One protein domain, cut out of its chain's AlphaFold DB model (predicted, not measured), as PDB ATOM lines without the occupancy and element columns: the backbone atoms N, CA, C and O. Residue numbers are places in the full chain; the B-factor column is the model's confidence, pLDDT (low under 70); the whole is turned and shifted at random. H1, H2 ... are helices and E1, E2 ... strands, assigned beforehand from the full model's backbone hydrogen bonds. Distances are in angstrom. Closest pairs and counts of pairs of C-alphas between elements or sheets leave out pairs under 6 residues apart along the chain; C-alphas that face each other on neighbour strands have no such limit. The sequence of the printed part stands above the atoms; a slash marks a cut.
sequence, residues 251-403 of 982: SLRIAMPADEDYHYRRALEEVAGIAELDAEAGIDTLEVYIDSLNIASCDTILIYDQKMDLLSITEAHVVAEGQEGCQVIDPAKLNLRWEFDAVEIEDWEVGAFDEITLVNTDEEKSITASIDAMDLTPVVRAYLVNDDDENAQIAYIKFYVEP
ATOM      1  N   SER A 251     189.510 166.378 281.022       79.06
ATOM      2  CA  SER A 251     189.527 164.900 281.018       79.06
ATOM      3  C   SER A 251     189.268 164.245 279.650       79.06
ATOM      4  O   SER A 251     188.378 163.409 279.518       79.06
ATOM      5  N   LEU A 252     190.071 164.594 278.637       85.62
ATOM      6  CA  LEU A 252     190.062 163.904 277.342       85.62
ATOM      7  C   LEU A 252     190.326 162.393 277.507       85.62
ATOM      8  O   LEU A 252     191.190 161.977 278.287       85.62
ATOM      9  N   ARG A 253     189.579 161.577 276.759       86.19
ATOM     10  CA  ARG A 253     189.710 160.119 276.652       86.19
ATOM     11  C   ARG A 253     189.435 159.659 275.219       86.19
ATOM     12  O   ARG A 253     188.735 160.331 274.465       86.19
ATOM     13  N   ILE A 254     189.970 158.490 274.879       90.44
ATOM     14  CA  ILE A 254     189.623 157.722 273.677       90.44
ATOM     15  C   ILE A 254     188.701 156.585 274.139       90.44
ATOM     16  O   ILE A 254     188.966 155.971 275.175       90.44
ATOM     17  N   ALA A 255     187.606 156.353 273.423       88.00
ATOM     18  CA  ALA A 255     186.483 155.513 273.840       88.00
ATOM     19  C   ALA A 255     185.931 154.664 272.685       88.00
ATOM     20  O   ALA A 255     186.233 154.934 271.522       88.00
ATOM     21  N   MET A 256     185.119 153.655 273.002       87.12
ATOM     22  CA  MET A 256     184.436 152.804 272.018       87.12
ATOM     23  C   MET A 256     183.038 153.387 271.704       87.12
ATOM     24  O   MET A 256     182.206 153.406 272.610       87.12
ATOM     25  N   PRO A 257     182.711 153.786 270.451       85.62
ATOM     26  CA  PRO A 257     181.458 154.491 270.103       85.62
ATOM     27  C   PRO A 257     180.135 153.749 270.396       85.62
ATOM     28  O   PRO A 257     179.046 154.256 270.121       85.62
ATOM     29  N   ALA A 258     180.201 152.503 270.870       68.44
ATOM     30  CA  ALA A 258     179.045 151.658 271.155       68.44
ATOM     31  C   ALA A 258     178.586 151.696 272.626       68.44
ATOM     32  O   ALA A 258     177.503 151.183 272.920       68.44
ATOM     33  N   ASP A 259     179.384 152.262 273.539       68.88
ATOM     34  CA  ASP A 259     179.127 152.249 274.985       68.88
ATOM     35  C   ASP A 259     179.658 153.538 275.648       68.88
ATOM     36  O   ASP A 259     180.861 153.790 275.676       68.88
ATOM     37  N   GLU A 260     178.745 154.373 276.162       65.00
ATOM     38  CA  GLU A 260     179.019 155.746 276.635       65.00
ATOM     39  C   GLU A 260     180.022 155.803 277.813       65.00
ATOM     40  O   GLU A 260     180.681 156.827 278.004       65.00
ATOM     41  N   ASP A 261     180.177 154.704 278.562       68.31
ATOM     42  CA  ASP A 261     181.116 154.570 279.687       68.31
ATOM     43  C   ASP A 261     182.402 153.774 279.323       68.31
ATOM     44  O   ASP A 261     183.263 153.571 280.181       68.31
ATOM     45  N   TYR A 262     182.589 153.313 278.074       79.00
ATOM     46  CA  TYR A 262     183.751 152.493 277.682       79.00
ATOM     47  C   TYR A 262     184.933 153.344 277.200       79.00
ATOM     48  O   TYR A 262     185.023 153.721 276.031       79.00
ATOM     49  N   HIS A 263     185.903 153.575 278.084       84.25
ATOM     50  CA  HIS A 263     187.185 154.198 277.741       84.25
ATOM     51  C   HIS A 263     188.284 153.154 277.484       84.25
ATOM     52  O   HIS A 263     188.341 152.123 278.152       84.25
ATOM     53  N   TYR A 264     189.181 153.432 276.535       87.50
ATOM     54  CA  TYR A 264     190.333 152.577 276.243       87.50
ATOM     55  C   TYR A 264     191.485 152.786 277.239       87.50
ATOM     56  O   TYR A 264     191.719 153.890 277.741       87.50
ATOM     57  N   ARG A 265     192.216 151.696 277.498       87.56
ATOM     58  CA  ARG A 265     193.323 151.595 278.466       87.56
ATOM     59  C   ARG A 265     194.537 152.419 278.019       87.56
ATOM     60  O   ARG A 265     194.749 152.606 276.822       87.56
ATOM     61  N   ARG A 266     195.337 152.919 278.969       87.38
ATOM     62  CA  ARG A 266     196.465 153.858 278.731       87.38
ATOM     63  C   ARG A 266     197.822 153.358 279.246       87.38
ATOM     64  O   ARG A 266     198.805 154.098 279.229       87.38
ATOM     65  N   ALA A 267     197.870 152.107 279.679       86.75
ATOM     66  CA  ALA A 267     199.075 151.324 279.923       86.75
ATOM     67  C   ALA A 267     198.855 149.912 279.373       86.75
ATOM     68  O   ALA A 267     197.703 149.488 279.223       86.75
ATOM     69  N   LEU A 268     199.938 149.190 279.089       86.19
ATOM     70  CA  LEU A 268     199.854 147.795 278.667       86.19
ATOM     71  C   LEU A 268     199.652 146.829 279.853       86.19
ATOM     72  O   LEU A 268     198.770 145.972 279.770       86.19
ATOM     73  N   GLU A 269     200.379 147.027 280.958       83.12
ATOM     74  CA  GLU A 269     200.257 146.311 282.250       83.12
ATOM     75  C   GLU A 269     199.672 147.199 283.387       83.12
ATOM     76  O   GLU A 269     199.462 148.407 283.215       83.12
ATOM     77  N   GLU A 270     199.404 146.636 284.580       73.81
ATOM     78  CA  GLU A 270     198.842 147.351 285.749       73.81
ATOM     79  C   GLU A 270     199.800 148.412 286.353       73.81
ATOM     80  O   GLU A 270     200.460 148.212 287.380       73.81
ATOM     81  N   VAL A 271     199.821 149.619 285.777       71.88
ATOM     82  CA  VAL A 271     200.591 150.750 286.324       71.88
ATOM     83  C   VAL A 271     199.829 151.479 287.441       71.88
ATOM     84  O   VAL A 271     198.823 152.167 287.230       71.88
ATOM     85  N   ALA A 272     200.363 151.396 288.663       63.00
ATOM     86  CA  ALA A 272     199.793 152.013 289.860       63.00
ATOM     87  C   ALA A 272     199.655 153.549 289.744       63.00
ATOM     88  O   ALA A 272     200.642 154.285 289.756       63.00
ATOM     89  N   GLY A 273     198.408 154.029 289.700       60.81
ATOM     90  CA  GLY A 273     198.049 155.443 289.513       60.81
ATOM     91  C   GLY A 273     197.510 155.767 288.114       60.81
ATOM     92  O   GLY A 273     196.750 156.720 287.978       60.81
ATOM     93  N   ILE A 274     197.811 154.939 287.109       66.69
ATOM     94  CA  ILE A 274     197.057 154.895 285.845       66.69
ATOM     95  C   ILE A 274     195.813 154.025 286.034       66.69
ATOM     96  O   ILE A 274     194.722 154.465 285.698       66.69
ATOM     97  N   ALA A 275     195.930 152.892 286.733       62.88
ATOM     98  CA  ALA A 275     194.788 152.051 287.104       62.88
ATOM     99  C   ALA A 275     193.691 152.776 287.928       62.88
ATOM    100  O   ALA A 275     192.533 152.387 287.865       62.88
ATOM    101  N   GLU A 276     194.003 153.855 288.667       60.97
ATOM    102  CA  GLU A 276     192.978 154.682 289.350       60.97
ATOM    103  C   GLU A 276     192.245 155.660 288.403       60.97
ATOM    104  O   GLU A 276     191.201 156.194 288.770       60.97
ATOM    105  N   LEU A 277     192.792 155.910 287.209       59.12
ATOM    106  CA  LEU A 277     192.262 156.801 286.163       59.12
ATOM    107  C   LEU A 277     191.645 156.036 284.976       59.12
ATOM    108  O   LEU A 277     190.944 156.645 284.166       59.12
ATOM    109  N   ASP A 278     191.941 154.738 284.888       64.81
ATOM    110  CA  ASP A 278     191.429 153.782 283.902       64.81
ATOM    111  C   ASP A 278     190.342 152.870 284.518       64.81
ATOM    112  O   ASP A 278     189.695 152.118 283.801       64.81
ATOM    113  N   ALA A 279     190.044 153.003 285.820       59.66
ATOM    114  CA  ALA A 279     188.892 152.390 286.509       59.66
ATOM    115  C   ALA A 279     187.516 152.979 286.094       59.66
ATOM    116  O   ALA A 279     186.511 152.813 286.786       59.66
ATOM    117  N   GLU A 280     187.492 153.698 284.973       56.31
ATOM    118  CA  GLU A 280     186.314 154.185 284.251       56.31
ATOM    119  C   GLU A 280     186.274 153.549 282.837       56.31
ATOM    120  O   GLU A 280     185.709 154.121 281.911       56.31
ATOM    121  N   ALA A 281     186.915 152.385 282.647       57.28
ATOM    122  CA  ALA A 281     186.923 151.583 281.418       57.28
ATOM    123  C   ALA A 281     185.975 150.370 281.511       57.28
ATOM    124  O   ALA A 281     185.791 149.791 282.582       57.28
ATOM    125  N   GLY A 282     185.401 149.943 280.379       57.84
ATOM    126  CA  GLY A 282     184.355 148.908 280.354       57.84
ATOM    127  C   GLY A 282     184.828 147.483 280.682       57.84
ATOM    128  O   GLY A 282     184.094 146.733 281.329       57.84
ATOM    129  N   ILE A 283     186.057 147.108 280.301       60.38
ATOM    130  CA  ILE A 283     186.699 145.839 280.712       60.38
ATOM    131  C   ILE A 283     187.536 146.089 281.976       60.38
ATOM    132  O   ILE A 283     188.765 146.004 281.984       60.38
ATOM    133  N   ASP A 284     186.841 146.450 283.053       55.81
ATOM    134  CA  ASP A 284     187.441 146.791 284.342       55.81
ATOM    135  C   ASP A 284     188.293 145.617 284.883       55.81
ATOM    136  O   ASP A 284     187.806 144.497 285.062       55.81
ATOM    137  N   THR A 285     189.573 145.886 285.169       59.34
ATOM    138  CA  THR A 285     190.609 144.968 285.709       59.34
ATOM    139  C   THR A 285     191.295 143.933 284.786       59.34
ATOM    140  O   THR A 285     191.938 143.027 285.316       59.34
ATOM    141  N   LEU A 286     191.266 144.056 283.447       72.44
ATOM    142  CA  LEU A 286     192.139 143.246 282.560       72.44
ATOM    143  C   LEU A 286     193.208 144.067 281.817       72.44
ATOM    144  O   LEU A 286     192.914 145.057 281.147       72.44
ATOM    145  N   GLU A 287     194.451 143.593 281.892       77.44
ATOM    146  CA  GLU A 287     195.626 144.160 281.218       77.44
ATOM    147  C   GLU A 287     195.539 144.002 279.686       77.44
ATOM    148  O   GLU A 287     194.848 143.117 279.166       77.44
ATOM    149  N   VAL A 288     196.205 144.895 278.947       83.62
ATOM    150  CA  VAL A 288     196.282 144.825 277.477       83.62
ATOM    151  C   VAL A 288     197.328 143.781 277.093       83.62
ATOM    152  O   VAL A 288     197.043 142.865 276.320       83.62
ATOM    153  N   TYR A 289     198.521 143.881 277.675       82.06
ATOM    154  CA  TYR A 289     199.571 142.880 277.547       82.06
ATOM    155  C   TYR A 289     199.357 141.764 278.575       82.06
ATOM    156  O   TYR A 289     199.112 142.034 279.746       82.06
ATOM    157  N   ILE A 290     199.408 140.508 278.122       74.56
ATOM    158  CA  ILE A 290     199.354 139.300 278.958       74.56
ATOM    159  C   ILE A 290     200.157 138.213 278.225       74.56
ATOM    160  O   ILE A 290     199.898 137.981 277.042       74.56
ATOM    161  N   ASP A 291     201.042 137.496 278.927       70.25
ATOM    162  CA  ASP A 291     201.840 136.348 278.428       70.25
ATOM    163  C   ASP A 291     200.996 135.092 278.062       70.25
ATOM    164  O   ASP A 291     201.471 133.959 278.108       70.25
ATOM    165  N   SER A 292     199.697 135.238 277.783       76.19
ATOM    166  CA  SER A 292     198.802 134.122 277.460       76.19
ATOM    167  C   SER A 292     197.558 134.596 276.718       76.19
ATOM    168  O   SER A 292     196.986 135.630 277.079       76.19
ATOM    169  N   LEU A 293     197.090 133.803 275.747       76.81
ATOM    170  CA  LEU A 293     195.860 134.073 275.004       76.81
ATOM    171  C   LEU A 293     194.663 134.220 275.956       76.81
ATOM    172  O   LEU A 293     194.277 133.291 276.663       76.81
ATOM    173  N   ASN A 294     194.072 135.414 275.966       80.25
ATOM    174  CA  ASN A 294     192.925 135.755 276.799       80.25
ATOM    175  C   ASN A 294     191.947 136.611 275.989       80.25
ATOM    176  O   ASN A 294     191.994 137.841 276.035       80.25
ATOM    177  N   ILE A 295     191.050 135.948 275.256       81.31
ATOM    178  CA  ILE A 295     190.054 136.582 274.375       81.31
ATOM    179  C   ILE A 295     189.179 137.590 275.147       81.31
ATOM    180  O   ILE A 295     188.824 138.637 274.620       81.31
ATOM    181  N   ALA A 296     188.910 137.342 276.436       82.75
ATOM    182  CA  ALA A 296     188.134 138.246 277.290       82.75
ATOM    183  C   ALA A 296     188.866 139.557 277.665       82.75
ATOM    184  O   ALA A 296     188.250 140.436 278.261       82.75
ATOM    185  N   SER A 297     190.157 139.693 277.334       81.19
ATOM    186  CA  SER A 297     190.926 140.943 277.475       81.19
ATOM    187  C   SER A 297     190.943 141.807 276.207       81.19
ATOM    188  O   SER A 297     191.488 142.913 276.243       81.19
ATOM    189  N   CYS A 298     190.390 141.312 275.094       87.56
ATOM    190  CA  CYS A 298     190.342 142.016 273.814       87.56
ATOM    191  C   CYS A 298     189.113 142.928 273.737       87.56
ATOM    192  O   CYS A 298     188.021 142.550 274.153       87.56
ATOM    193  N   ASP A 299     189.293 144.125 273.184       87.44
ATOM    194  CA  ASP A 299     188.238 145.130 273.059       87.44
ATOM    195  C   ASP A 299     187.335 144.885 271.834       87.44
ATOM    196  O   ASP A 299     186.188 145.327 271.806       87.44
ATOM    197  N   THR A 300     187.842 144.198 270.800       90.12
ATOM    198  CA  THR A 300     187.089 143.877 269.574       90.12
ATOM    199  C   THR A 300     187.638 142.639 268.844       90.12
ATOM    200  O   THR A 300     188.727 142.148 269.149       90.12
ATOM    201  N   ILE A 301     186.881 142.131 267.867       90.94
ATOM    202  CA  ILE A 301     187.229 140.972 267.028       90.94
ATOM    203  C   ILE A 301     187.593 141.447 265.618       90.94
ATOM    204  O   ILE A 301     186.858 142.223 265.011       90.94
ATOM    205  N   LEU A 302     188.703 140.942 265.084       91.62
ATOM    206  CA  LEU A 302     189.133 141.111 263.700       91.62
ATOM    207  C   LEU A 302     188.992 139.770 262.965       91.62
ATOM    208  O   LEU A 302     189.265 138.715 263.531       91.62
ATOM    209  N   ILE A 303     188.577 139.803 261.700       90.12
ATOM    210  CA  ILE A 303     188.508 138.615 260.839       90.12
ATOM    211  C   ILE A 303     189.629 138.731 259.802       90.12
ATOM    212  O   ILE A 303     189.855 139.818 259.265       90.12
ATOM    213  N   TYR A 304     190.343 137.636 259.530       87.44
ATOM    214  CA  TYR A 304     191.432 137.617 258.543       87.44
ATOM    215  C   TYR A 304     190.951 138.080 257.151       87.44
ATOM    216  O   TYR A 304     189.788 137.875 256.794       87.44
ATOM    217  N   ASP A 305     191.826 138.749 256.392       85.56
ATOM    218  CA  ASP A 305     191.556 139.401 255.088       85.56
ATOM    219  C   ASP A 305     190.417 140.459 255.081       85.56
ATOM    220  O   ASP A 305     190.279 141.245 254.141       85.56
ATOM    221  N   GLN A 306     189.633 140.586 256.158       91.62
ATOM    222  CA  GLN A 306     188.623 141.630 256.301       91.62
ATOM    223  C   GLN A 306     189.242 142.916 256.850       91.62
ATOM    224  O   GLN A 306     189.865 142.960 257.909       91.62
ATOM    225  N   LYS A 307     189.032 143.999 256.104       93.25
ATOM    226  CA  LYS A 307     189.493 145.343 256.441       93.25
ATOM    227  C   LYS A 307     188.501 146.047 257.368       93.25
ATOM    228  O   LYS A 307     187.382 146.353 256.956       93.25
ATOM    229  N   MET A 308     188.937 146.354 258.586       94.19
ATOM    230  CA  MET A 308     188.182 147.124 259.576       94.19
ATOM    231  C   MET A 308     188.581 148.604 259.538       94.19
ATOM    232  O   MET A 308     189.765 148.931 259.575       94.19
ATOM    233  N   ASP A 309     187.595 149.502 259.500       94.38
ATOM    234  CA  ASP A 309     187.788 150.945 259.697       94.38
ATOM    235  C   ASP A 309     188.002 151.239 261.189       94.38
ATOM    236  O   ASP A 309     187.116 150.987 262.008       94.38
ATOM    237  N   LEU A 310     189.165 151.781 261.547       94.56
ATOM    238  CA  LEU A 310     189.509 152.074 262.939       94.56
ATOM    239  C   LEU A 310     188.677 153.233 263.501       94.56
ATOM    240  O   LEU A 310     188.368 153.238 264.689       94.56
ATOM    241  N   LEU A 311     188.213 154.158 262.654       92.44
ATOM    242  CA  LEU A 311     187.317 155.238 263.079       92.44
ATOM    243  C   LEU A 311     185.916 154.726 263.444       92.44
ATOM    244  O   LEU A 311     185.188 155.411 264.156       92.44
ATOM    245  N   SER A 312     185.546 153.512 263.018       92.06
ATOM    246  CA  SER A 312     184.287 152.874 263.431       92.06
ATOM    247  C   SER A 312     184.321 152.301 264.855       92.06
ATOM    248  O   SER A 312     183.266 151.958 265.390       92.06
ATOM    249  N   ILE A 313     185.508 152.232 265.476       91.69
ATOM    250  CA  ILE A 313     185.719 151.743 266.847       91.69
ATOM    251  C   ILE A 313     186.381 152.779 267.776       91.69
ATOM    252  O   ILE A 313     186.652 152.461 268.928       91.69
ATOM    253  N   THR A 314     186.612 154.023 267.333       92.81
ATOM    254  CA  THR A 314     187.198 155.081 268.181       92.81
ATOM    255  C   THR A 314     186.377 156.363 268.213       92.81
ATOM    256  O   THR A 314     186.197 157.026 267.192       92.81
ATOM    257  N   GLU A 315     185.982 156.772 269.413       91.62
ATOM    258  CA  GLU A 315     185.339 158.049 269.718       91.62
ATOM    259  C   GLU A 315     186.181 158.855 270.722       91.62
ATOM    260  O   GLU A 315     187.021 158.304 271.440       91.62
ATOM    261  N   ALA A 316     185.988 160.175 270.771       90.12
ATOM    262  CA  ALA A 316     186.660 161.047 271.729       90.12
ATOM    263  C   ALA A 316     185.670 161.524 272.797       90.12
ATOM    264  O   ALA A 316     184.670 162.176 272.489       90.12
ATOM    265  N   HIS A 317     185.966 161.211 274.056       86.94
ATOM    266  CA  HIS A 317     185.159 161.580 275.219       86.94
ATOM    267  C   HIS A 317     185.843 162.686 276.029       86.94
ATOM    268  O   HIS A 317     187.070 162.732 276.137       86.94
ATOM    269  N   VAL A 318     185.043 163.567 276.627       83.06
ATOM    270  CA  VAL A 318     185.475 164.606 277.579       83.06
ATOM    271  C   VAL A 318     184.444 164.772 278.692       83.06
ATOM    272  O   VAL A 318     183.274 164.428 278.523       83.06
ATOM    273  N   VAL A 319     184.845 165.396 279.799       76.25
ATOM    274  CA  VAL A 319     183.939 165.816 280.875       76.25
ATOM    275  C   VAL A 319     183.848 167.343 280.886       76.25
ATOM    276  O   VAL A 319     184.863 168.037 280.945       76.25
ATOM    277  N   ALA A 320     182.634 167.894 280.832       70.38
ATOM    278  CA  ALA A 320     182.422 169.336 280.982       70.38
ATOM    279  C   ALA A 320     182.567 169.765 282.454       70.38
ATOM    280  O   ALA A 320     182.055 169.084 283.349       70.38
ATOM    281  N   GLU A 321     183.216 170.907 282.719       67.38
ATOM    282  CA  GLU A 321     183.527 171.351 284.090       67.38
ATOM    283  C   GLU A 321     182.256 171.441 284.964       67.38
ATOM    284  O   GLU A 321     181.408 172.323 284.807       67.38
ATOM    285  N   GLY A 322     182.133 170.525 285.930       61.97
ATOM    286  CA  GLY A 322     181.026 170.491 286.890       61.97
ATOM    287  C   GLY A 322     179.764 169.740 286.446       61.97
ATOM    288  O   GLY A 322     178.736 169.883 287.115       61.97
ATOM    289  N   GLN A 323     179.820 168.949 285.369       67.06
ATOM    290  CA  GLN A 323     178.777 167.979 285.001       67.06
ATOM    291  C   GLN A 323     179.110 166.562 285.530       67.06
ATOM    292  O   GLN A 323     180.220 166.315 285.997       67.06
ATOM    293  N   GLU A 324     178.134 165.645 285.514       63.50
ATOM    294  CA  GLU A 324     178.327 164.211 285.803       63.50
ATOM    295  C   GLU A 324     178.094 163.424 284.499       63.50
ATOM    296  O   GLU A 324     177.031 163.579 283.896       63.50
ATOM    297  N   GLY A 325     179.063 162.593 284.094       66.50
ATOM    298  CA  GLY A 325     179.059 161.823 282.838       66.50
ATOM    299  C   GLY A 325     180.015 162.373 281.768       66.50
ATOM    300  O   GLY A 325     180.335 163.566 281.760       66.50
ATOM    301  N   CYS A 326     180.473 161.497 280.872       75.56
ATOM    302  CA  CYS A 326     181.223 161.878 279.675       75.56
ATOM    303  C   CYS A 326     180.293 162.418 278.577       75.56
ATOM    304  O   CYS A 326     179.096 162.134 278.552       75.56
ATOM    305  N   GLN A 327     180.853 163.195 277.648       78.62
ATOM    306  CA  GLN A 327     180.202 163.553 276.391       78.62
ATOM    307  C   GLN A 327     181.131 163.304 275.201       78.62
ATOM    308  O   GLN A 327     182.332 163.582 275.264       78.62
ATOM    309  N   VAL A 328     180.535 162.825 274.110       85.69
ATOM    310  CA  VAL A 328     181.168 162.693 272.796       85.69
ATOM    311  C   VAL A 328     181.521 164.071 272.240       85.69
ATOM    312  O   VAL A 328     180.695 164.989 272.246       85.69
ATOM    313  N   ILE A 329     182.730 164.201 271.700       81.12
ATOM    314  CA  ILE A 329     183.172 165.365 270.930       81.12
ATOM    315  C   ILE A 329     183.766 164.956 269.583       81.12
ATOM    316  O   ILE A 329     184.359 163.897 269.425       81.12
ATOM    317  N   ASP A 330     183.653 165.864 268.618       84.25
ATOM    318  CA  ASP A 330     184.344 165.795 267.332       84.25
ATOM    319  C   ASP A 330     185.776 166.356 267.497       84.25
ATOM    320  O   ASP A 330     185.919 167.561 267.754       84.25
ATOM    321  N   PRO A 331     186.839 165.533 267.353       85.75
ATOM    322  CA  PRO A 331     188.222 165.985 267.507       85.75
ATOM    323  C   PRO A 331     188.609 167.096 266.526       85.75
ATOM    324  O   PRO A 331     189.328 168.028 266.900       85.75
ATOM    325  N   ALA A 332     188.089 167.058 265.294       83.00
ATOM    326  CA  ALA A 332     188.483 167.982 264.237       83.00
ATOM    327  C   ALA A 332     188.055 169.422 264.551       83.00
ATOM    328  O   ALA A 332     188.774 170.369 264.217       83.00
ATOM    329  N   LYS A 333     186.946 169.614 265.284       77.88
ATOM    330  CA  LYS A 333     186.541 170.939 265.794       77.88
ATOM    331  C   LYS A 333     187.595 171.539 266.719       77.88
ATOM    332  O   LYS A 333     187.850 172.740 266.636       77.88
ATOM    333  N   LEU A 334     188.218 170.716 267.563       78.19
ATOM    334  CA  LEU A 334     189.301 171.107 268.470       78.19
ATOM    335  C   LEU A 334     190.679 171.162 267.787       78.19
ATOM    336  O   LEU A 334     191.665 171.426 268.467       78.19
ATOM    337  N   ASN A 335     190.774 170.977 266.465       81.94
ATOM    338  CA  ASN A 335     192.049 170.814 265.747       81.94
ATOM    339  C   ASN A 335     192.887 169.639 266.307       81.94
ATOM    340  O   ASN A 335     194.112 169.713 266.406       81.94
ATOM    341  N   LEU A 336     192.203 168.562 266.706       87.31
ATOM    342  CA  LEU A 336     192.800 167.262 266.994       87.31
ATOM    343  C   LEU A 336     192.506 166.308 265.831       87.31
ATOM    344  O   LEU A 336     191.423 166.346 265.243       87.31
ATOM    345  N   ARG A 337     193.458 165.431 265.514       91.19
ATOM    346  CA  ARG A 337     193.333 164.398 264.477       91.19
ATOM    347  C   ARG A 337     193.613 163.015 265.056       91.19
ATOM    348  O   ARG A 337     194.425 162.882 265.967       91.19
ATOM    349  N   TRP A 338     192.964 162.000 264.496       94.75
ATOM    350  CA  TRP A 338     193.288 160.605 264.781       94.75
ATOM    351  C   TRP A 338     194.583 160.198 264.080       94.75
ATOM    352  O   TRP A 338     194.736 160.459 262.886       94.75
ATOM    353  N   GLU A 339     195.458 159.493 264.787       95.12
ATOM    354  CA  GLU A 339     196.529 158.680 264.204       95.12
ATOM    355  C   GLU A 339     196.561 157.305 264.883       95.12
ATOM    356  O   GLU A 339     196.052 157.135 265.993       95.12
ATOM    357  N   PHE A 340     197.137 156.317 264.201       95.38
ATOM    358  CA  PHE A 340     197.234 154.933 264.654       95.38
ATOM    359  C   PHE A 340     198.623 154.358 264.356       95.38
ATOM    360  O   PHE A 340     199.201 154.677 263.312       95.38
ATOM    361  N   ASP A 341     199.121 153.493 265.240       92.50
ATOM    362  CA  ASP A 341     200.395 152.770 265.093       92.50
ATOM    363  C   ASP A 341     200.312 151.359 265.719       92.50
ATOM    364  O   ASP A 341     199.536 151.147 266.652       92.50
ATOM    365  N   ALA A 342     201.085 150.386 265.235       90.88
ATOM    366  CA  ALA A 342     201.097 149.017 265.780       90.88
ATOM    367  C   ALA A 342     201.937 148.925 267.073       90.88
ATOM    368  O   ALA A 342     202.757 149.800 267.333       90.88
ATOM    369  N   VAL A 343     201.753 147.901 267.912       89.81
ATOM    370  CA  VAL A 343     202.615 147.645 269.090       89.81
ATOM    371  C   VAL A 343     203.548 146.466 268.805       89.81
ATOM    372  O   VAL A 343     203.083 145.335 268.680       89.81
ATOM    373  N   GLU A 344     204.854 146.727 268.706       87.62
ATOM    374  CA  GLU A 344     205.868 145.783 268.190       87.62
ATOM    375  C   GLU A 344     206.780 145.234 269.311       87.62
ATOM    376  O   GLU A 344     207.973 145.538 269.366       87.62
ATOM    377  N   ILE A 345     206.222 144.476 270.261       81.94
ATOM    378  CA  ILE A 345     206.973 143.978 271.434       81.94
ATOM    379  C   ILE A 345     207.830 142.753 271.071       81.94
ATOM    380  O   ILE A 345     207.298 141.708 270.692       81.94
ATOM    381  N   GLU A 346     209.153 142.854 271.253       69.50
ATOM    382  CA  GLU A 346     210.069 141.702 271.183       69.50
ATOM    383  C   GLU A 346     209.720 140.654 272.270       69.50
ATOM    384  O   GLU A 346     209.416 141.010 273.406       69.50
ATOM    385  N   ASP A 347     209.791 139.362 271.926       65.50
ATOM    386  CA  ASP A 347     209.458 138.196 272.775       65.50
ATOM    387  C   ASP A 347     207.970 138.046 273.218       65.50
ATOM    388  O   ASP A 347     207.664 137.189 274.049       65.50
ATOM    389  N   TRP A 348     207.007 138.788 272.647       71.44
ATOM    390  CA  TRP A 348     205.572 138.625 272.967       71.44
ATOM    391  C   TRP A 348     204.945 137.374 272.309       71.44
ATOM    392  O   TRP A 348     204.462 137.435 271.180       71.44
ATOM    393  N   GLU A 349     204.864 136.258 273.046       63.22
ATOM    394  CA  GLU A 349     204.383 134.934 272.570       63.22
ATOM    395  C   GLU A 349     202.936 134.891 272.002       63.22
ATOM    396  O   GLU A 349     202.516 133.862 271.477       63.22
ATOM    397  N   VAL A 350     202.157 135.980 272.092       64.88
ATOM    398  CA  VAL A 350     200.761 136.078 271.593       64.88
ATOM    399  C   VAL A 350     200.536 137.327 270.709       64.88
ATOM    400  O   VAL A 350     199.403 137.680 270.365       64.88
ATOM    401  N   GLY A 351     201.617 138.029 270.355       62.66
ATOM    402  CA  GLY A 351     201.596 139.242 269.538       62.66
ATOM    403  C   GLY A 351     201.636 138.946 268.041       62.66
ATOM    404  O   GLY A 351     202.460 138.168 267.581       62.66
ATOM    405  N   ALA A 352     200.776 139.611 267.266       66.44
ATOM    406  CA  ALA A 352     200.666 139.429 265.812       66.44
ATOM    407  C   ALA A 352     200.939 140.728 265.028       66.44
ATOM    408  O   ALA A 352     200.204 141.058 264.101       66.44
ATOM    409  N   PHE A 353     201.940 141.518 265.435       68.06
ATOM    410  CA  PHE A 353     202.178 142.847 264.851       68.06
ATOM    411  C   PHE A 353     202.753 142.794 263.425       68.06
ATOM    412  O   PHE A 353     202.274 143.530 262.567       68.06
ATOM    413  N   ASP A 354     203.692 141.881 263.142       74.19
ATOM    414  CA  ASP A 354     204.200 141.626 261.779       74.19
ATOM    415  C   ASP A 354     203.103 141.063 260.846       74.19
ATOM    416  O   ASP A 354     203.190 141.180 259.623       74.19
ATOM    417  N   GLU A 355     202.041 140.495 261.428       80.56
ATOM    418  CA  GLU A 355     200.944 139.806 260.740       80.56
ATOM    419  C   GLU A 355     199.667 140.663 260.590       80.56
ATOM    420  O   GLU A 355     198.625 140.182 260.131       80.56
ATOM    421  N   ILE A 356     199.734 141.960 260.918       87.19
ATOM    422  CA  ILE A 356     198.682 142.939 260.603       87.19
ATOM    423  C   ILE A 356     199.174 143.992 259.607       87.19
ATOM    424  O   ILE A 356     200.275 144.525 259.694       87.19
ATOM    425  N   THR A 357     198.311 144.359 258.662       89.12
ATOM    426  CA  THR A 357     198.522 145.522 257.795       89.12
ATOM    427  C   THR A 357     197.727 146.702 258.333       89.12
ATOM    428  O   THR A 357     196.498 146.730 258.241       89.12
ATOM    429  N   LEU A 358     198.440 147.695 258.866       91.12
ATOM    430  CA  LEU A 358     197.880 148.980 259.271       91.12
ATOM    431  C   LEU A 358     197.999 149.999 258.128       91.12
ATOM    432  O   LEU A 358     199.081 150.224 257.584       91.12
ATOM    433  N   VAL A 359     196.896 150.666 257.797       91.06
ATOM    434  CA  VAL A 359     196.876 151.847 256.926       91.06
ATOM    435  C   VAL A 359     196.472 153.046 257.771       91.06
ATOM    436  O   VAL A 359     195.362 153.082 258.288       91.06
ATOM    437  N   ASN A 360     197.360 154.033 257.900       90.19
ATOM    438  CA  ASN A 360     197.085 155.310 258.560       90.19
ATOM    439  C   ASN A 360     197.435 156.460 257.599       90.19
ATOM    440  O   ASN A 360     198.605 156.737 257.333       90.19
ATOM    441  N   THR A 361     196.410 157.085 257.023       88.81
ATOM    442  CA  THR A 361     196.503 158.180 256.044       88.81
ATOM    443  C   THR A 361     195.330 159.150 256.213       88.81
ATOM    444  O   THR A 361     194.361 158.840 256.905       88.81
ATOM    445  N   ASP A 362     195.365 160.314 255.561       80.12
ATOM    446  CA  ASP A 362     194.244 161.269 255.575       80.12
ATOM    447  C   ASP A 362     192.945 160.690 254.983       80.12
ATOM    448  O   ASP A 362     191.861 160.998 255.472       80.12
ATOM    449  N   GLU A 363     193.051 159.842 253.952       83.12
ATOM    450  CA  GLU A 363     191.906 159.254 253.236       83.12
ATOM    451  C   GLU A 363     191.408 157.935 253.866       83.12
ATOM    452  O   GLU A 363     190.275 157.530 253.618       83.12
ATOM    453  N   GLU A 364     192.240 157.258 254.664       89.31
ATOM    454  CA  GLU A 364     192.000 155.888 255.136       89.31
ATOM    455  C   GLU A 364     192.740 155.580 256.449       89.31
ATOM    456  O   GLU A 364     193.954 155.788 256.539       89.31
ATOM    457  N   LYS A 365     192.014 155.047 257.444       94.56
ATOM    458  CA  LYS A 365     192.532 154.596 258.748       94.56
ATOM    459  C   LYS A 365     191.956 153.217 259.079       94.56
ATOM    460  O   LYS A 365     190.832 153.114 259.557       94.56
ATOM    461  N   SER A 366     192.684 152.148 258.767       94.75
ATOM    462  CA  SER A 366     192.149 150.780 258.809       94.75
ATOM    463  C   SER A 366     193.188 149.713 259.135       94.75
ATOM    464  O   SER A 366     194.372 149.899 258.859       94.75
ATOM    465  N   ILE A 367     192.719 148.571 259.636       94.50
ATOM    466  CA  ILE A 367     193.514 147.369 259.917       94.50
ATOM    467  C   ILE A 367     192.965 146.156 259.147       94.50
ATOM    468  O   ILE A 367     191.752 146.000 259.012       94.50
ATOM    469  N   THR A 368     193.863 145.287 258.680       93.94
ATOM    470  CA  THR A 368     193.563 143.946 258.144       93.94
ATOM    471  C   THR A 368     194.540 142.937 258.755       93.94
ATOM    472  O   THR A 368     195.719 143.257 258.899       93.94
ATOM    473  N   ALA A 369     194.081 141.729 259.089       91.88
ATOM    474  CA  ALA A 369     194.930 140.632 259.574       91.88
ATOM    475  C   ALA A 369     195.299 139.636 258.459       91.88
ATOM    476  O   ALA A 369     194.474 139.359 257.581       91.88
ATOM    477  N   SER A 370     196.513 139.079 258.517       90.31
ATOM    478  CA  SER A 370     196.929 137.924 257.710       90.31
ATOM    479  C   SER A 370     196.258 136.627 258.197       90.31
ATOM    480  O   SER A 370     195.548 136.615 259.207       90.31
ATOM    481  N   ILE A 371     196.486 135.515 257.489       87.88
ATOM    482  CA  ILE A 371     196.073 134.183 257.955       87.88
ATOM    483  C   ILE A 371     196.926 133.694 259.138       87.88
ATOM    484  O   ILE A 371     196.405 133.057 260.049       87.88
ATOM    485  N   ASP A 372     198.210 134.060 259.179       87.75
ATOM    486  CA  ASP A 372     199.137 133.707 260.257       87.75
ATOM    487  C   ASP A 372     198.892 134.502 261.552       87.75
ATOM    488  O   ASP A 372     199.340 134.088 262.621       87.75
ATOM    489  N   ALA A 373     198.078 135.562 261.502       89.25
ATOM    490  CA  ALA A 373     197.572 136.257 262.684       89.25
ATOM    491  C   ALA A 373     196.477 135.489 263.462       89.25
ATOM    492  O   ALA A 373     196.106 135.928 264.549       89.25
ATOM    493  N   MET A 374     195.916 134.389 262.935       89.75
ATOM    494  CA  MET A 374     194.788 133.678 263.569       89.75
ATOM    495  C   MET A 374     195.097 133.158 264.984       89.75
ATOM    496  O   MET A 374     196.192 132.663 265.254       89.75
ATOM    497  N   ASP A 375     194.097 133.232 265.870       86.88
ATOM    498  CA  ASP A 375     194.168 132.842 267.294       86.88
ATOM    499  C   ASP A 375     195.219 133.631 268.114       86.88
ATOM    500  O   ASP A 375     195.644 133.209 269.187       86.88
ATOM    501  N   LEU A 376     195.634 134.805 267.615       87.69
ATOM    502  CA  LEU A 376     196.524 135.757 268.291       87.69
ATOM    503  C   LEU A 376     195.798 137.080 268.598       87.69
ATOM    504  O   LEU A 376     194.673 137.328 268.145       87.69
ATOM    505  N   THR A 377     196.441 137.949 269.390       88.50
ATOM    506  CA  THR A 377     195.823 139.194 269.881       88.50
ATOM    507  C   THR A 377     196.683 140.437 269.623       88.50
ATOM    508  O   THR A 377     197.326 140.930 270.553       88.50
ATOM    509  N   PRO A 378     196.730 140.969 268.385       89.88
ATOM    510  CA  PRO A 378     197.486 142.182 268.080       89.88
ATOM    511  C   PRO A 378     196.903 143.415 268.790       89.88
ATOM    512  O   PRO A 378     195.710 143.474 269.102       89.88
ATOM    513  N   VAL A 379     197.752 144.419 269.033       89.50
ATOM    514  CA  VAL A 379     197.387 145.686 269.691       89.50
ATOM    515  C   VAL A 379     197.775 146.874 268.811       89.50
ATOM    516  O   VAL A 379     198.857 146.905 268.223       89.50
ATOM    517  N   VAL A 380     196.887 147.867 268.755       92.44
ATOM    518  CA  VAL A 380     197.084 149.150 268.067       92.44
ATOM    519  C   VAL A 380     197.059 150.281 269.095       92.44
ATOM    520  O   VAL A 380     196.191 150.324 269.969       92.44
ATOM    521  N   ARG A 381     197.994 151.221 268.969       93.38
ATOM    522  CA  ARG A 381     198.002 152.505 269.677       93.38
ATOM    523  C   ARG A 381     197.146 153.502 268.906       93.38
ATOM    524  O   ARG A 381     197.382 153.733 267.722       93.38
ATOM    525  N   ALA A 382     196.161 154.082 269.579       95.50
ATOM    526  CA  ALA A 382     195.305 155.146 269.073       95.50
ATOM    527  C   ALA A 382     195.741 156.490 269.671       95.50
ATOM    528  O   ALA A 382     195.910 156.615 270.887       95.50
ATOM    529  N   TYR A 383     195.891 157.496 268.815       95.12
ATOM    530  CA  TYR A 383     196.372 158.827 269.174       95.12
ATOM    531  C   TYR A 383     195.353 159.898 268.799       95.12
ATOM    532  O   TYR A 383     194.800 159.885 267.699       95.12
ATOM    533  N   LEU A 384     195.189 160.886 269.679       94.31
ATOM    534  CA  LEU A 384     194.651 162.198 269.324       94.31
ATOM    535  C   LEU A 384     195.812 163.194 269.294       94.31
ATOM    536  O   LEU A 384     196.351 163.543 270.343       94.31
ATOM    537  N   VAL A 385     196.204 163.634 268.099       92.62
ATOM    538  CA  VAL A 385     197.377 164.494 267.845       92.62
ATOM    539  C   VAL A 385     196.928 165.926 267.536       92.62
ATOM    540  O   VAL A 385     195.898 166.117 266.887       92.62
ATOM    541  N   ASN A 386     197.666 166.938 267.999       88.06
ATOM    542  CA  ASN A 386     197.349 168.359 267.789       88.06
ATOM    543  C   ASN A 386     198.006 168.969 266.523       88.06
ATOM    544  O   ASN A 386     198.766 168.309 265.813       88.06
ATOM    545  N   ASP A 387     197.703 170.241 266.229       84.44
ATOM    546  CA  ASP A 387     198.263 171.012 265.096       84.44
ATOM    547  C   ASP A 387     199.806 171.199 265.143       84.44
ATOM    548  O   ASP A 387     200.400 171.553 264.124       84.44
ATOM    549  N   ASP A 388     200.455 170.980 266.296       85.00
ATOM    550  CA  ASP A 388     201.911 171.091 266.515       85.00
ATOM    551  C   ASP A 388     202.614 169.704 266.572       85.00
ATOM    552  O   ASP A 388     203.791 169.615 266.928       85.00
ATOM    553  N   ASP A 389     201.914 168.632 266.168       86.06
ATOM    554  CA  ASP A 389     202.355 167.222 266.157       86.06
ATOM    555  C   ASP A 389     202.615 166.603 267.552       86.06
ATOM    556  O   ASP A 389     203.395 165.659 267.695       86.06
ATOM    557  N   GLU A 390     201.934 167.094 268.592       89.31
ATOM    558  CA  GLU A 390     202.002 166.543 269.953       89.31
ATOM    559  C   GLU A 390     200.751 165.721 270.314       89.31
ATOM    560  O   GLU A 390     199.617 166.090 269.991       89.31
ATOM    561  N   ASN A 391     200.941 164.628 271.059       92.00
ATOM    562  CA  ASN A 391     199.853 163.756 271.504       92.00
ATOM    563  C   ASN A 391     199.047 164.413 272.635       92.00
ATOM    564  O   ASN A 391     199.557 164.594 273.741       92.00
ATOM    565  N   ALA A 392     197.775 164.721 272.390       90.88
ATOM    566  CA  ALA A 392     196.824 165.178 273.404       90.88
ATOM    567  C   ALA A 392     196.286 164.026 274.270       90.88
ATOM    568  O   ALA A 392     195.980 164.229 275.444       90.88
ATOM    569  N   GLN A 393     196.177 162.827 273.691       91.56
ATOM    570  CA  GLN A 393     195.751 161.598 274.360       91.56
ATOM    571  C   GLN A 393     196.287 160.379 273.591       91.56
ATOM    572  O   GLN A 393     196.279 160.383 272.359       91.56
ATOM    573  N   ILE A 394     196.712 159.345 274.317       92.56
ATOM    574  CA  ILE A 394     197.119 158.032 273.792       92.56
ATOM    575  C   ILE A 394     196.256 156.955 274.472       92.56
ATOM    576  O   ILE A 394     195.905 157.098 275.649       92.56
ATOM    577  N   ALA A 395     195.894 155.895 273.750       91.19
ATOM    578  CA  ALA A 395     195.250 154.701 274.301       91.19
ATOM    579  C   ALA A 395     195.582 153.440 273.481       91.19
ATOM    580  O   ALA A 395     196.048 153.538 272.346       91.19
ATOM    581  N   TYR A 396     195.320 152.261 274.046       90.44
ATOM    582  CA  TYR A 396     195.613 150.955 273.448       90.44
ATOM    583  C   TYR A 396     194.322 150.182 273.156       90.44
ATOM    584  O   TYR A 396     193.432 150.107 274.004       90.44
ATOM    585  N   ILE A 397     194.248 149.588 271.962       90.62
ATOM    586  CA  ILE A 397     193.126 148.775 271.475       90.62
ATOM    587  C   ILE A 397     193.654 147.372 271.171       90.62
ATOM    588  O   ILE A 397     194.528 147.219 270.315       90.62
ATOM    589  N   LYS A 398     193.128 146.352 271.852       88.94
ATOM    590  CA  LYS A 398     193.484 144.942 271.665       88.94
ATOM    591  C   LYS A 398     192.432 144.221 270.832       88.94
ATOM    592  O   LYS A 398     191.243 144.252 271.146       88.94
ATOM    593  N   PHE A 399     192.885 143.520 269.805       90.25
ATOM    594  CA  PHE A 399     192.049 142.730 268.910       90.25
ATOM    595  C   PHE A 399     192.167 141.242 269.268       90.25
ATOM    596  O   PHE A 399     193.136 140.819 269.895       90.25
ATOM    597  N   TYR A 400     191.199 140.434 268.852       90.31
ATOM    598  CA  TYR A 400     191.349 138.982 268.707       90.31
ATOM    599  C   TYR A 400     191.101 138.622 267.245       90.31
ATOM    600  O   TYR A 400     190.094 139.058 266.687       90.31
ATOM    601  N   VAL A 401     192.013 137.873 266.618       91.56
ATOM    602  CA  VAL A 401     191.856 137.443 265.220       91.56
ATOM    603  C   VAL A 401     191.171 136.082 265.189       91.56
ATOM    604  O   VAL A 401     191.786 135.056 265.482       91.56
ATOM    605  N   GLU A 402     189.883 136.081 264.860       90.62
ATOM    606  CA  GLU A 402     189.018 134.909 265.004       90.62
ATOM    607  C   GLU A 402     189.321 133.819 263.949       90.62
ATOM    608  O   GLU A 402     189.212 134.101 262.750       90.62
ATOM    609  N   PRO A 403     189.635 132.570 264.360       91.94
ATOM    610  CA  PRO A 403     189.745 131.411 263.467       91.94
ATOM    611  C   PRO A 403     188.462 131.169 262.661       91.94
ATOM    612  O   PRO A 403     187.365 131.331 263.195       91.94
TER     613      PRO A 403
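This is residues 251 to 403 of the 982 residues of an uncharacterized protein of Candidatus Methanomethylophilaceae archaeon (UniProt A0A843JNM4). What shape? With little regular structure, a curled mixed sheet, E2 E9 E8 E5, partly faces the hairpin E6 and E7 as a sandwich, with sheet E1 E3 E4 toward one end. How large? The printed part has 153 residues, 57 of them in named elements, which are mostly strand, and it is compact, with radius of gyration of the C-alphas 15.3 A and spans of 48, 36 and 27 A.

Which residues? E1 is residues 251 to 255, E2 300 to 303, E3 315 to 320, E4 327 to 329, H1 331 to 334, E5 337 to 342, E6 356 to 360, E7 365 to 369, E8 379 to 385 and E9 391 to 402. Which ends? C-alpha 251 is at (189.527, 164.900, 281.018), and E9, 31.5 A long, ends at C-alpha 402, (189.018, 134.909, 265.004).

What pairs? E9 is antiparallel to E8, N 382 and O 395 being 2.8 A apart, and parallel to E2, N 302 and O 400 being 2.8 A apart. And H1? It only grazes their sheet, with residues 331 to 332.

Any cut? The printed part has no cut, and E1 to E2 is a long link. Low confidence? Residues 272 to 285 are among the 30 under pLDDT 70.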